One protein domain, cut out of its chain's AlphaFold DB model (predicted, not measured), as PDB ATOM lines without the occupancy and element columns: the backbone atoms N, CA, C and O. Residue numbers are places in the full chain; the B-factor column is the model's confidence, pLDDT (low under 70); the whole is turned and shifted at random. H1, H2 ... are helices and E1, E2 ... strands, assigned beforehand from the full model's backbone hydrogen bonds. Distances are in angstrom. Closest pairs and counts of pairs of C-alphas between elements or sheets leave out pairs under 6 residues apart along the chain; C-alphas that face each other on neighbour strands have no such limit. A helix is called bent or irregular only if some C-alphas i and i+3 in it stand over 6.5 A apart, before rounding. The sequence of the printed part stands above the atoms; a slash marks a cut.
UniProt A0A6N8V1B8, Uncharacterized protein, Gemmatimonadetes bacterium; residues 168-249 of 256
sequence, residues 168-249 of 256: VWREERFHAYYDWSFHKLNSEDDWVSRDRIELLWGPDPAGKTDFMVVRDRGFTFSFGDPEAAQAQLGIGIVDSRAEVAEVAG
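AT A GLANCE: This is residues 168 to 249 of the 256 residues of an uncharacterized protein of Gemmatimonadetes bacterium (UniProt A0A6N8V1B8). A strongly twisted sheet of four strands forms a slab with helices on both faces: the long helix H1 runs slantwise over one face, and the short helix H2 covers part of the opposite face. The short helix H3 lies beside the strands, on H1's side of the sheet, and packs on H1; residues 185 to 190, where H1 leads toward the sheet, stick out. The printed part has 82 residues, with named elements in the order H1, E1, E2, E3, H2, E4, H3; the class is mixed, helices and strands. The sheet's order is E3, E2, E1, E4, mixed, with only E1 and E4 parallel. The whole is compact, with a radius of gyration of the C-alphas of 12.2 A and spans of 35 by 30 by 19 A.

HOW THE PARTS SIT: H1, residues 168 to 185, has a kink of 34 degrees near residue 176; it is neither bent nor irregular, but only just: C-alphas 172 and 175 are 6.2 A apart. E1, residues 196 to 201, E2, residues 209 to 215, and E3, residues 218 to 224, form a meander, each strand the antiparallel neighbour of the one before, in two hairpins. N 198 and O 212 are 2.8 A apart across E1 and E2, and N 213 and O 220 are 2.9 A apart across E2 and E3, both within hydrogen-bond range. H1 is on the sheet at a height of 8.4 A, over E2 and only just over E1, with 3 C-alphas falling on E1; on the local plane it stands at 37 degrees to E2. H2, residues 226 to 233, is on the opposite face at a height of 8.8 A, over E1 and along the strands, at 20 degrees to E1 on the local plane; its closest C-alphas to E1 are those of Pro 226 and Ile 197, 7.3 A. E4, residues 236 to 239, is parallel to E1, with N 199 and O 238 2.8 A apart. E3, H2 and E4 make a split strand-helix-strand unit, two strands of one sheet joined through a helix, with E2 and E1 between them in the sheet, and its crossover is right-handed. H3, residues 241 to 247, is on the same face as H1, over none of the strands, at a height of 4.4 A, only just above the sheet's level. With residues 176 to 180 alone, H1 touches H3 about perpendicular, at 76 degrees; the closest C-alphas are those of Trp 180 and Val 244, 5.8 A. Every O i to N i+4 pair is within hydrogen-bond range in H2 and H3, and 12 of 14 in H1.

IN THESE COORDINATES: H1 is 25.2 A long from its first C-alpha, 168 at (33.169, -11.119, 19.436). E1 measures 15.5 A, E2 18.3 A and E3 19.5 A. H3 ends at C-alpha 247, (46.504, 1.912, 27.703).

THE WHOLE: The C-alphas of Glu 188 and Ala 206, the two farthest apart, are 36.5 A apart. The printed part has no cut and no long link. Mean pLDDT of the printed part is 79.3; it is under 70 in 17 residues, among them 168 to 172, 188 to 190 and 204 to 207.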
ATOM      1  N   VAL A 168      31.904 -10.821  20.134       53.69
ATOM      2  CA  VAL A 168      33.169 -11.119  19.436       53.69
ATOM      3  C   VAL A 168      34.070  -9.880  19.410       53.69
ATOM      4  O   VAL A 168      35.268  -9.974  19.639       53.69
ATOM      5  N   TRP A 169      33.512  -8.679  19.225       56.69
ATOM      6  CA  TRP A 169      34.296  -7.440  19.393       56.69
ATOM      7  C   TRP A 169      34.717  -7.189  20.830       56.69
ATOM      8  O   TRP A 169      35.740  -6.554  21.076       56.69
ATOM      9  N   ARG A 170      33.943  -7.702  21.785       60.88
ATOM     10  CA  ARG A 170      34.370  -7.745  23.170       60.88
ATOM     11  C   ARG A 170      35.658  -8.545  23.325       60.88
ATOM     12  O   ARG A 170      36.432  -8.131  24.159       60.88
ATOM     13  N   GLU A 171      35.931  -9.603  22.556       59.59
ATOM     14  CA  GLU A 171      37.218 -10.324  22.639       59.59
ATOM     15  C   GLU A 171      38.392  -9.477  22.130       59.59
ATOM     16  O   GLU A 171      39.442  -9.438  22.766       59.59
ATOM     17  N   GLU A 172      38.205  -8.718  21.048       60.88
ATOM     18  CA  GLU A 172      39.233  -7.786  20.563       60.88
ATOM     19  C   GLU A 172      39.492  -6.650  21.567       60.88
ATOM     20  O   GLU A 172      40.641  -6.270  21.795       60.88
ATOM     21  N   ARG A 173      38.440  -6.152  22.234       70.25
ATOM     22  CA  ARG A 173      38.565  -5.177  23.331       70.25
ATOM     23  C   ARG A 173      38.983  -5.809  24.663       70.25
ATOM     24  O   ARG A 173      39.495  -5.112  25.529       70.25
ATOM     25  N   PHE A 174      38.800  -7.117  24.836       68.69
ATOM     26  CA  PHE A 174      39.075  -7.830  26.083       68.69
ATOM     27  C   PHE A 174      40.555  -7.765  26.419       68.69
ATOM     28  O   PHE A 174      40.893  -7.582  27.581       68.69
ATOM     29  N   HIS A 175      41.426  -7.834  25.411       66.56
ATOM     30  CA  HIS A 175      42.859  -7.631  25.603       66.56
ATOM     31  C   HIS A 175      43.169  -6.234  26.155       66.56
ATOM     32  O   HIS A 175      43.874  -6.128  27.151       66.56
ATOM     33  N   ALA A 176      42.545  -5.183  25.612       71.44
ATOM     34  CA  ALA A 176      42.685  -3.826  26.141       71.44
ATOM     35  C   ALA A 176      42.165  -3.700  27.586       71.44
ATOM     36  O   ALA A 176      42.800  -3.055  28.418       71.44
ATOM     37  N   TYR A 177      41.038  -4.340  27.914       80.00
ATOM     38  CA  TYR A 177      40.507  -4.354  29.284       80.00
ATOM     39  C   TYR A 177      41.414  -5.114  30.242       80.00
ATOM     40  O   TYR A 177      41.608  -4.684  31.376       80.00
ATOM     41  N   TYR A 178      41.958  -6.242  29.788       72.38
ATOM     42  CA  TYR A 178      42.855  -7.078  30.562       72.38
ATOM     43  C   TYR A 178      44.149  -6.324  30.872       72.38
ATOM     44  O   TYR A 178      44.493  -6.189  32.044       72.38
ATOM     45  N   ASP A 179      44.789  -5.739  29.859       73.44
ATOM     46  CA  ASP A 179      46.023  -4.964  30.006       73.44
ATOM     47  C   ASP A 179      45.818  -3.742  30.910       73.44
ATOM     48  O   ASP A 179      46.605  -3.509  31.830       73.44
ATOM     49  N   TRP A 180      44.715  -3.006  30.728       83.75
ATOM     50  CA  TRP A 180      44.348  -1.895  31.609       83.75
ATOM     51  C   TRP A 180      44.082  -2.356  33.052       83.75
ATOM     52  O   TRP A 180      44.611  -1.765  33.995       83.75
ATOM     53  N   SER A 181      43.324  -3.440  33.254       78.94
ATOM     54  CA  SER A 181      43.040  -3.973  34.596       78.94
ATOM     55  C   SER A 181      44.310  -4.472  35.292       78.94
ATOM     56  O   SER A 181      44.482  -4.269  36.492       78.94
ATOM     57  N   PHE A 182      45.244  -5.054  34.538       77.06
ATOM     58  CA  PHE A 182      46.538  -5.488  35.043       77.06
ATOM     59  C   PHE A 182      47.429  -4.291  35.390       77.06
ATOM     60  O   PHE A 182      48.088  -4.298  36.429       77.06
ATOM     61  N   HIS A 183      47.416  -3.232  34.576       77.00
ATOM     62  CA  HIS A 183      48.093  -1.978  34.897       77.00
ATOM     63  C   HIS A 183      47.563  -1.377  36.208       77.00
ATOM     64  O   HIS A 183      48.350  -1.021  37.082       77.00
ATOM     65  N   LYS A 184      46.237  -1.350  36.395       77.38
ATOM     66  CA  LYS A 184      45.596  -0.874  37.630       77.38
ATOM     67  C   LYS A 184      45.923  -1.737  38.847       77.38
ATOM     68  O   LYS A 184      46.250  -1.191  39.896       77.38
ATOM     69  N   LEU A 185      45.898  -3.063  38.715       74.00
ATOM     70  CA  LEU A 185      46.263  -3.986  39.798       74.00
ATOM     71  C   LEU A 185      47.715  -3.832  40.267       74.00
ATOM     72  O   LEU A 185      48.002  -4.099  41.429       74.00
ATOM     73  N   ASN A 186      48.615  -3.429  39.370       71.19
ATOM     74  CA  ASN A 186      50.031  -3.211  39.679       71.19
ATOM     75  C   ASN A 186      50.371  -1.746  39.989       71.19
ATOM     76  O   ASN A 186      51.538  -1.434  40.231       71.19
ATOM     77  N   SER A 187      49.389  -0.846  39.955       72.25
ATOM     78  CA  SER A 187      49.579   0.542  40.368       72.25
ATOM     79  C   SER A 187      49.611   0.648  41.897       72.25
ATOM     80  O   SER A 187      49.099  -0.223  42.597       72.25
ATOM     81  N   GLU A 188      50.212   1.714  42.433       63.72
ATOM     82  CA  GLU A 188      50.210   1.977  43.884       63.72
ATOM     83  C   GLU A 188      48.812   2.334  44.428       63.72
ATOM     84  O   GLU A 188      48.628   2.436  45.642       63.72
ATOM     85  N   ASP A 189      47.818   2.496  43.548       66.50
ATOM     86  CA  ASP A 189      46.430   2.698  43.939       66.50
ATOM     87  C   ASP A 189      45.826   1.394  44.473       66.50
ATOM     88  O   ASP A 189      45.878   0.344  43.832       66.50
ATOM     89  N   ASP A 190      45.164   1.480  45.630       69.62
ATOM     90  CA  ASP A 190      44.392   0.389  46.239       69.62
ATOM     91  C   ASP A 190      43.089   0.145  45.453       69.62
ATOM     92  O   ASP A 190      41.965   0.346  45.922       69.62
ATOM     93  N   TRP A 191      43.243  -0.222  44.184       70.81
ATOM     94  CA  TRP A 191      42.201  -0.222  43.169       70.81
ATOM     95  C   TRP A 191      41.088  -1.229  43.467       70.81
ATOM     96  O   TRP A 191      39.953  -1.035  43.036       70.81
ATOM     97  N   VAL A 192      41.353  -2.273  44.254       66.81
ATOM     98  CA  VAL A 192      40.353  -3.296  44.605       66.81
ATOM     99  C   VAL A 192      39.680  -3.054  45.964       66.81
ATOM    100  O   VAL A 192      38.905  -3.889  46.424       66.81
ATOM    101  N   SER A 193      39.944  -1.909  46.605       70.81
ATOM    102  CA  SER A 193      39.394  -1.568  47.929       70.81
ATOM    103  C   SER A 193      37.983  -0.990  47.928       70.81
ATOM    104  O   SER A 193      37.389  -0.837  48.995       70.81
ATOM    105  N   ARG A 194      37.442  -0.634  46.758       83.12
ATOM    106  CA  ARG A 194      36.135   0.025  46.644       83.12
ATOM    107  C   ARG A 194      35.242  -0.681  45.645       83.12
ATOM    108  O   ARG A 194      35.591  -0.771  44.469       83.12
ATOM    109  N   ASP A 195      34.066  -1.083  46.100       90.88
ATOM    110  CA  ASP A 195      33.054  -1.653  45.225       90.88
ATOM    111  C   ASP A 195      32.529  -0.596  44.249       90.88
ATOM    112  O   ASP A 195      32.131   0.501  44.658       90.88
ATOM    113  N   ARG A 196      32.538  -0.913  42.953       92.69
ATOM    114  CA  ARG A 196      32.084  -0.003  41.892       92.69
ATOM    115  C   ARG A 196      31.863  -0.715  40.566       92.69
ATOM    116  O   ARG A 196      32.308  -1.841  40.357       92.69
ATOM    117  N   ILE A 197      31.200  -0.011  39.664       93.19
ATOM    118  CA  ILE A 197      31.038  -0.367  38.261       93.19
ATOM    119  C   ILE A 197      31.943   0.557  37.447       93.19
ATOM    120  O   ILE A 197      31.716   1.760  37.423       93.19
ATOM    121  N   GLU A 198      32.957   0.007  36.790       92.12
ATOM    122  CA  GLU A 198      33.851   0.727  35.877       92.12
ATOM    123  C   GLU A 198      33.297   0.609  34.451       92.12
ATOM    124  O   GLU A 198      33.152  -0.501  33.930       92.12
ATOM    125  N   LEU A 199      32.976   1.726  33.800       92.44
ATOM    126  CA  LEU A 199      32.586   1.735  32.390       92.44
ATOM    127  C   LEU A 199      33.840   1.641  31.524       92.44
ATOM    128  O   LEU A 199      34.746   2.463  31.648       92.44
ATOM    129  N   LEU A 200      33.882   0.656  30.629       87.62
ATOM    130  CA  LEU A 200      35.070   0.348  29.830       87.62
ATOM    131  C   LEU A 200      34.903   0.728  28.363       87.62
ATOM    132  O   LEU A 200      35.862   1.148  27.722       87.62
ATOM    133  N   TRP A 201      33.692   0.586  27.819       84.12
ATOM    134  CA  TRP A 201      33.379   0.955  26.437       84.12
ATOM    135  C   TRP A 201      31.872   1.095  26.210       84.12
ATOM    136  O   TRP A 201      31.077   0.444  26.880       84.12
ATOM    137  N   GLY A 202      31.479   1.899  25.224       79.00
ATOM    138  CA  GLY A 202      30.084   2.162  24.870       79.00
ATOM    139  C   GLY A 202      29.631   3.549  25.340       79.00
ATOM    140  O   GLY A 202      30.482   4.395  25.619       79.00
ATOM    141  N   PRO A 203      28.317   3.814  25.429       74.38
ATOM    142  CA  PRO A 203      27.246   2.885  25.085       74.38
ATOM    143  C   PRO A 203      27.199   2.588  23.578       74.38
ATOM    144  O   PRO A 203      27.437   3.467  22.744       74.38
ATOM    145  N   ASP A 204      26.846   1.352  23.234       63.78
ATOM    146  CA  ASP A 204      26.445   0.958  21.887       63.78
ATOM    147  C   ASP A 204      25.095   1.612  21.508       63.78
ATOM    148  O   ASP A 204      24.445   2.264  22.334       63.78
ATOM    149  N   PRO A 205      24.639   1.505  20.251       49.62
ATOM    150  CA  PRO A 205      23.355   2.096  19.851       49.62
ATOM    151  C   PRO A 205      22.104   1.457  20.461       49.62
ATOM    152  O   PRO A 205      21.047   2.079  20.426       49.62
ATOM    153  N   ALA A 206      22.210   0.259  21.038       56.66
ATOM    154  CA  ALA A 206      21.157  -0.343  21.849       56.66
ATOM    155  C   ALA A 206      21.210   0.130  23.319       56.66
ATOM    156  O   ALA A 206      20.443  -0.363  24.146       56.66
ATOM    157  N   GLY A 207      22.102   1.073  23.647       69.00
ATOM    158  CA  GLY A 207      22.297   1.615  24.992       69.00
ATOM    159  C   GLY A 207      23.138   0.727  25.910       69.00
ATOM    160  O   GLY A 207      23.239   1.011  27.099       69.00
ATOM    161  N   LYS A 208      23.743  -0.349  25.396       77.06
ATOM    162  CA  LYS A 208      24.519  -1.303  26.192       77.06
ATOM    163  C   LYS A 208      25.977  -0.889  26.288       77.06
ATOM    164  O   LYS A 208      26.568  -0.384  25.342       77.06
ATOM    165  N   THR A 209      26.579  -1.155  27.432       85.25
ATOM    166  CA  THR A 209      27.940  -0.745  27.771       85.25
ATOM    167  C   THR A 209      28.739  -1.981  28.173       85.25
ATOM    168  O   THR A 209      28.207  -2.900  28.806       85.25
ATOM    169  N   ASP A 210      30.012  -2.030  27.789       87.38
ATOM    170  CA  ASP A 210      30.973  -2.935  28.411       87.38
ATOM    171  C   ASP A 210      31.372  -2.316  29.749       87.38
ATOM    172  O   ASP A 210      31.934  -1.220  29.791       87.38
ATOM    173  N   PHE A 211      31.066  -3.003  30.844       90.19
ATOM    174  CA  PHE A 211      31.413  -2.544  32.180       90.19
ATOM    175  C   PHE A 211      32.016  -3.672  33.005       90.19
ATOM    176  O   PHE A 211      31.818  -4.859  32.731       90.19
ATOM    177  N   MET A 212      32.761  -3.295  34.033       90.00
ATOM    178  CA  MET A 212      33.343  -4.214  34.991       90.00
ATOM    179  C   MET A 212      32.818  -3.915  36.383       90.00
ATOM    180  O   MET A 212      32.876  -2.786  36.853       90.00
ATOM    181  N   VAL A 213      32.321  -4.945  37.054       90.75
ATOM    182  CA  VAL A 213      31.914  -4.866  38.453       90.75
ATOM    183  C   VAL A 213      33.113  -5.259  39.299       90.75
ATOM    184  O   VAL A 213      33.520  -6.419  39.257       90.75
ATOM    185  N   VAL A 214      33.672  -4.312  40.046       89.38
ATOM    186  CA  VAL A 214      34.727  -4.543  41.040       89.38
ATOM    187  C   VAL A 214      34.048  -4.713  42.391       89.38
ATOM    188  O   VAL A 214      33.312  -3.821  42.815       89.38
ATOM    189  N   ARG A 215      34.251  -5.858  43.046       86.25
ATOM    190  CA  ARG A 215      33.639  -6.167  44.342       86.25
ATOM    191  C   ARG A 215      34.453  -7.197  45.111       86.25
ATOM    192  O   ARG A 215      34.975  -8.126  44.503       86.25
ATOM    193  N   ASP A 216      34.523  -7.068  46.436       78.56
ATOM    194  CA  ASP A 216      35.080  -8.102  47.327       78.56
ATOM    195  C   ASP A 216      36.500  -8.560  46.924       78.56
ATOM    196  O   ASP A 216      36.844  -9.740  46.995       78.56
ATOM    197  N   ARG A 217      37.341  -7.613  46.481       71.12
ATOM    198  CA  ARG A 217      38.698  -7.858  45.948       71.12
ATOM    199  C   ARG A 217      38.767  -8.669  44.644       71.12
ATOM    200  O   ARG A 217      39.842  -9.137  44.272       71.12
ATOM    201  N   GLY A 218      37.655  -8.811  43.935       77.75
ATOM    202  CA  GLY A 218      37.575  -9.404  42.605       77.75
ATOM    203  C   GLY A 218      36.922  -8.464  41.597       77.75
ATOM    204  O   GLY A 218      36.463  -7.368  41.930       77.75
ATOM    205  N   PHE A 219      36.873  -8.904  40.344       83.88
ATOM    206  CA  PHE A 219      36.148  -8.196  39.300       83.88
ATOM    207  C   PHE A 219      35.504  -9.153  38.299       83.88
ATOM    208  O   PHE A 219      35.966 -10.275  38.094       83.88
ATOM    209  N   THR A 220      34.420  -8.701  37.670       82.94
ATOM    210  CA  THR A 220      33.726  -9.436  36.604       82.94
ATOM    211  C   THR A 220      33.364  -8.502  35.457       82.94
ATOM    212  O   THR A 220      32.871  -7.398  35.681       82.94
ATOM    213  N   PHE A 221      33.587  -8.944  34.218       81.88
ATOM    214  CA  PHE A 221      33.198  -8.198  33.020       81.88
ATOM    215  C   PHE A 221      31.762  -8.536  32.615       81.88
ATOM    216  O   PHE A 221      31.398  -9.705  32.496       81.88
ATOM    217  N   SER A 222      30.951  -7.517  32.349       84.62
ATOM    218  CA  SER A 222      29.520  -7.636  32.048       84.62
ATOM    219  C   SER A 222      29.127  -6.740  30.879       84.62
ATOM    220  O   SER A 222      29.771  -5.723  30.630       84.62
ATOM    221  N   PHE A 223      28.139  -7.166  30.084       81.69
ATOM    222  CA  PHE A 223      27.601  -6.406  28.945       81.69
ATOM    223  C   PHE A 223      26.140  -6.091  29.196       81.69
ATOM    224  O   PHE A 223      25.363  -7.010  29.468       81.69
ATOM    225  N   GLY A 224      25.742  -4.837  29.039       83.19
ATOM    226  CA  GLY A 224      24.339  -4.473  29.167       83.19
ATOM    227  C   GLY A 224      24.167  -3.090  29.754       83.19
ATOM    228  O   GLY A 224      24.929  -2.185  29.438       83.19
ATOM    229  N   ASP A 225      23.151  -2.941  30.589       88.56
ATOM    230  CA  ASP A 225      22.804  -1.670  31.206       88.56
ATOM    231  C   ASP A 225      23.530  -1.506  32.561       88.56
ATOM    232  O   ASP A 225      23.212  -2.228  33.516       88.56
ATOM    233  N   PRO A 226      24.516  -0.593  32.665       89.94
ATOM    234  CA  PRO A 226      25.225  -0.355  33.916       89.94
ATOM    235  C   PRO A 226      24.336   0.303  34.983       89.94
ATOM    236  O   PRO A 226      24.597   0.107  36.169       89.94
ATOM    237  N   GLU A 227      23.274   1.026  34.607       90.44
ATOM    238  CA  GLU A 227      22.339   1.637  35.562       90.44
ATOM    239  C   GLU A 227      21.461   0.571  36.224       90.44
ATOM    240  O   GLU A 227      21.253   0.593  37.439       90.44
ATOM    241  N   ALA A 228      21.023  -0.432  35.456       89.56
ATOM    242  CA  ALA A 228      20.331  -1.596  36.006       89.56
ATOM    243  C   ALA A 228      21.220  -2.367  36.999       89.56
ATOM    244  O   ALA A 228      20.765  -2.747  38.083       89.56
ATOM    245  N   ALA A 229      22.504  -2.550  36.670       87.94
ATOM    246  CA  ALA A 229      23.474  -3.177  37.566       87.94
ATOM    247  C   ALA A 229      23.729  -2.331  38.827       87.94
ATOM    248  O   ALA A 229      23.769  -2.874  39.933       87.94
ATOM    249  N   GLN A 230      23.835  -1.005  38.693       93.50
ATOM    250  CA  GLN A 230      23.950  -0.081  39.823       93.50
ATOM    251  C   GLN A 230      22.736  -0.176  40.752       93.50
ATOM    252  O   GLN A 230      22.911  -0.290  41.965       93.50
ATOM    253  N   ALA A 231      21.519  -0.166  40.205       91.94
ATOM    254  CA  ALA A 231      20.291  -0.268  40.988       91.94
ATOM    255  C   ALA A 231      20.189  -1.608  41.737       91.94
ATOM    256  O   ALA A 231      19.730  -1.646  42.877       91.94
ATOM    257  N   GLN A 232      20.648  -2.701  41.119       92.19
ATOM    258  CA  GLN A 232      20.661  -4.031  41.732       92.19
ATOM    259  C   GLN A 232      21.710  -4.165  42.845       92.19
ATOM    260  O   GLN A 232      21.455  -4.814  43.860       92.19
ATOM    261  N   LEU A 233      22.905  -3.611  42.636       89.69
ATOM    262  CA  LEU A 233      24.063  -3.838  43.504       89.69
ATOM    263  C   LEU A 233      24.261  -2.740  44.555       89.69
ATOM    264  O   LEU A 233      24.924  -2.986  45.559       89.69
ATOM    265  N   GLY A 234      23.694  -1.551  44.344       91.44
ATOM    266  CA  GLY A 234      23.826  -0.408  45.248       91.44
ATOM    267  C   GLY A 234      25.228   0.210  45.274       91.44
ATOM    268  O   GLY A 234      25.610   0.794  46.285       91.44
ATOM    269  N   ILE A 235      26.003   0.069  44.195       92.12
ATOM    270  CA  ILE A 235      27.397   0.537  44.094       92.12
ATOM    271  C   ILE A 235      27.543   1.654  43.051       92.12
ATOM    272  O   ILE A 235      26.721   1.795  42.146       92.12
ATOM    273  N   GLY A 236      28.571   2.491  43.195       93.19
ATOM    274  CA  GLY A 236      28.791   3.648  42.318       93.19
ATOM    275  C   GLY A 236      29.251   3.261  40.910       93.19
ATOM    276  O   GLY A 236      29.902   2.233  40.738       93.19
ATOM    277  N   ILE A 237      28.948   4.107  39.922       95.06
ATOM    278  CA  ILE A 237      29.485   4.006  38.558       95.06
ATOM    279  C   ILE A 237      30.653   4.985  38.416       95.06
ATOM    280  O   ILE A 237      30.555   6.141  38.829       95.06
ATOM    281  N   VAL A 238      31.739   4.518  37.813       93.12
ATOM    282  CA  VAL A 238      32.929   5.288  37.456       93.12
ATOM    283  C   VAL A 238      33.183   5.095  35.965       93.12
ATOM    284  O   VAL A 238      33.022   4.003  35.430       93.12
ATOM    285  N   ASP A 239      33.535   6.172  35.275       91.94
ATOM    286  CA  ASP A 239      33.801   6.141  33.842       91.94
ATOM    287  C   ASP A 239      35.302   6.023  33.572       91.94
ATOM    288  O   ASP A 239      36.036   6.997  33.727       91.94
ATOM    289  N   SER A 240      35.755   4.838  33.164       90.44
ATOM    290  CA  SER A 240      37.169   4.550  32.887       90.44
ATOM    291  C   SER A 240      37.498   4.524  31.397       90.44
ATOM    292  O   SER A 240      38.623   4.189  31.027       90.44
ATOM    293  N   ARG A 241      36.548   4.861  30.513       87.56
ATOM    294  CA  ARG A 241      36.712   4.717  29.053       87.56
ATOM    295  C   ARG A 241      37.944   5.452  28.519       87.56
ATOM    296  O   ARG A 241      38.636   4.931  27.648       87.56
ATOM    297  N   ALA A 242      38.233   6.637  29.055       83.94
ATOM    298  CA  ALA A 242      39.399   7.428  28.661       83.94
ATOM    299  C   ALA A 242      40.722   6.747  29.052       83.94
ATOM    300  O   ALA A 242      41.648   6.689  28.250       83.94
ATOM    301  N   GLU A 243      40.782   6.177  30.255       84.81
ATOM    302  CA  GLU A 243      41.970   5.485  30.765       84.81
ATOM    303  C   GLU A 243      42.223   4.170  30.017       84.81
ATOM    304  O   GLU A 243      43.363   3.831  29.704       84.81
ATOM    305  N   VAL A 244      41.156   3.437  29.680       83.00
ATOM    306  CA  VAL A 244      41.246   2.225  28.851       83.00
ATOM    307  C   VAL A 244      41.798   2.567  27.464       83.00
ATOM    308  O   VAL A 244      42.654   1.847  26.952       83.00
ATOM    309  N   ALA A 245      41.348   3.672  26.861       76.69
ATOM    310  CA  ALA A 245      41.838   4.123  25.559       76.69
ATOM    311  C   ALA A 245      43.320   4.536  25.583       76.69
ATOM    312  O   ALA A 245      44.025   4.319  24.602       76.69
ATOM    313  N   GLU A 246      43.804   5.087  26.696       80.88
ATOM    314  CA  GLU A 246      45.214   5.455  26.863       80.88
ATOM    315  C   GLU A 246      46.131   4.221  26.892       80.88
ATOM    316  O   GLU A 246      47.166   4.202  26.224       80.88
ATOM    317  N   VAL A 247      45.726   3.160  27.601       72.25
ATOM    318  CA  VAL A 247      46.504   1.912  27.703       72.25
ATOM    319  C   VAL A 247      46.417   1.073  26.424       72.25
ATOM    320  O   VAL A 247      47.405   0.466  26.018       72.25
ATOM    321  N   ALA A 248      45.261   1.066  25.754       64.44
ATOM    322  CA  ALA A 248      45.049   0.317  24.515       64.44
ATOM    323  C   ALA A 248      45.838   0.868  23.306       64.44
ATOM    324  O   ALA A 248      45.897   0.215  22.261       64.44
ATOM    325  N   GLY A 249      46.427   2.067  23.420       59.69
ATOM    326  CA  GLY A 249      46.997   2.800  22.288       59.69
ATOM    327  C   GLY A 249      45.911   3.297  21.323       59.69
ATOM    328  O   GLY A 249      44.728   3.284  21.668       59.69
TER     329      GLY A 249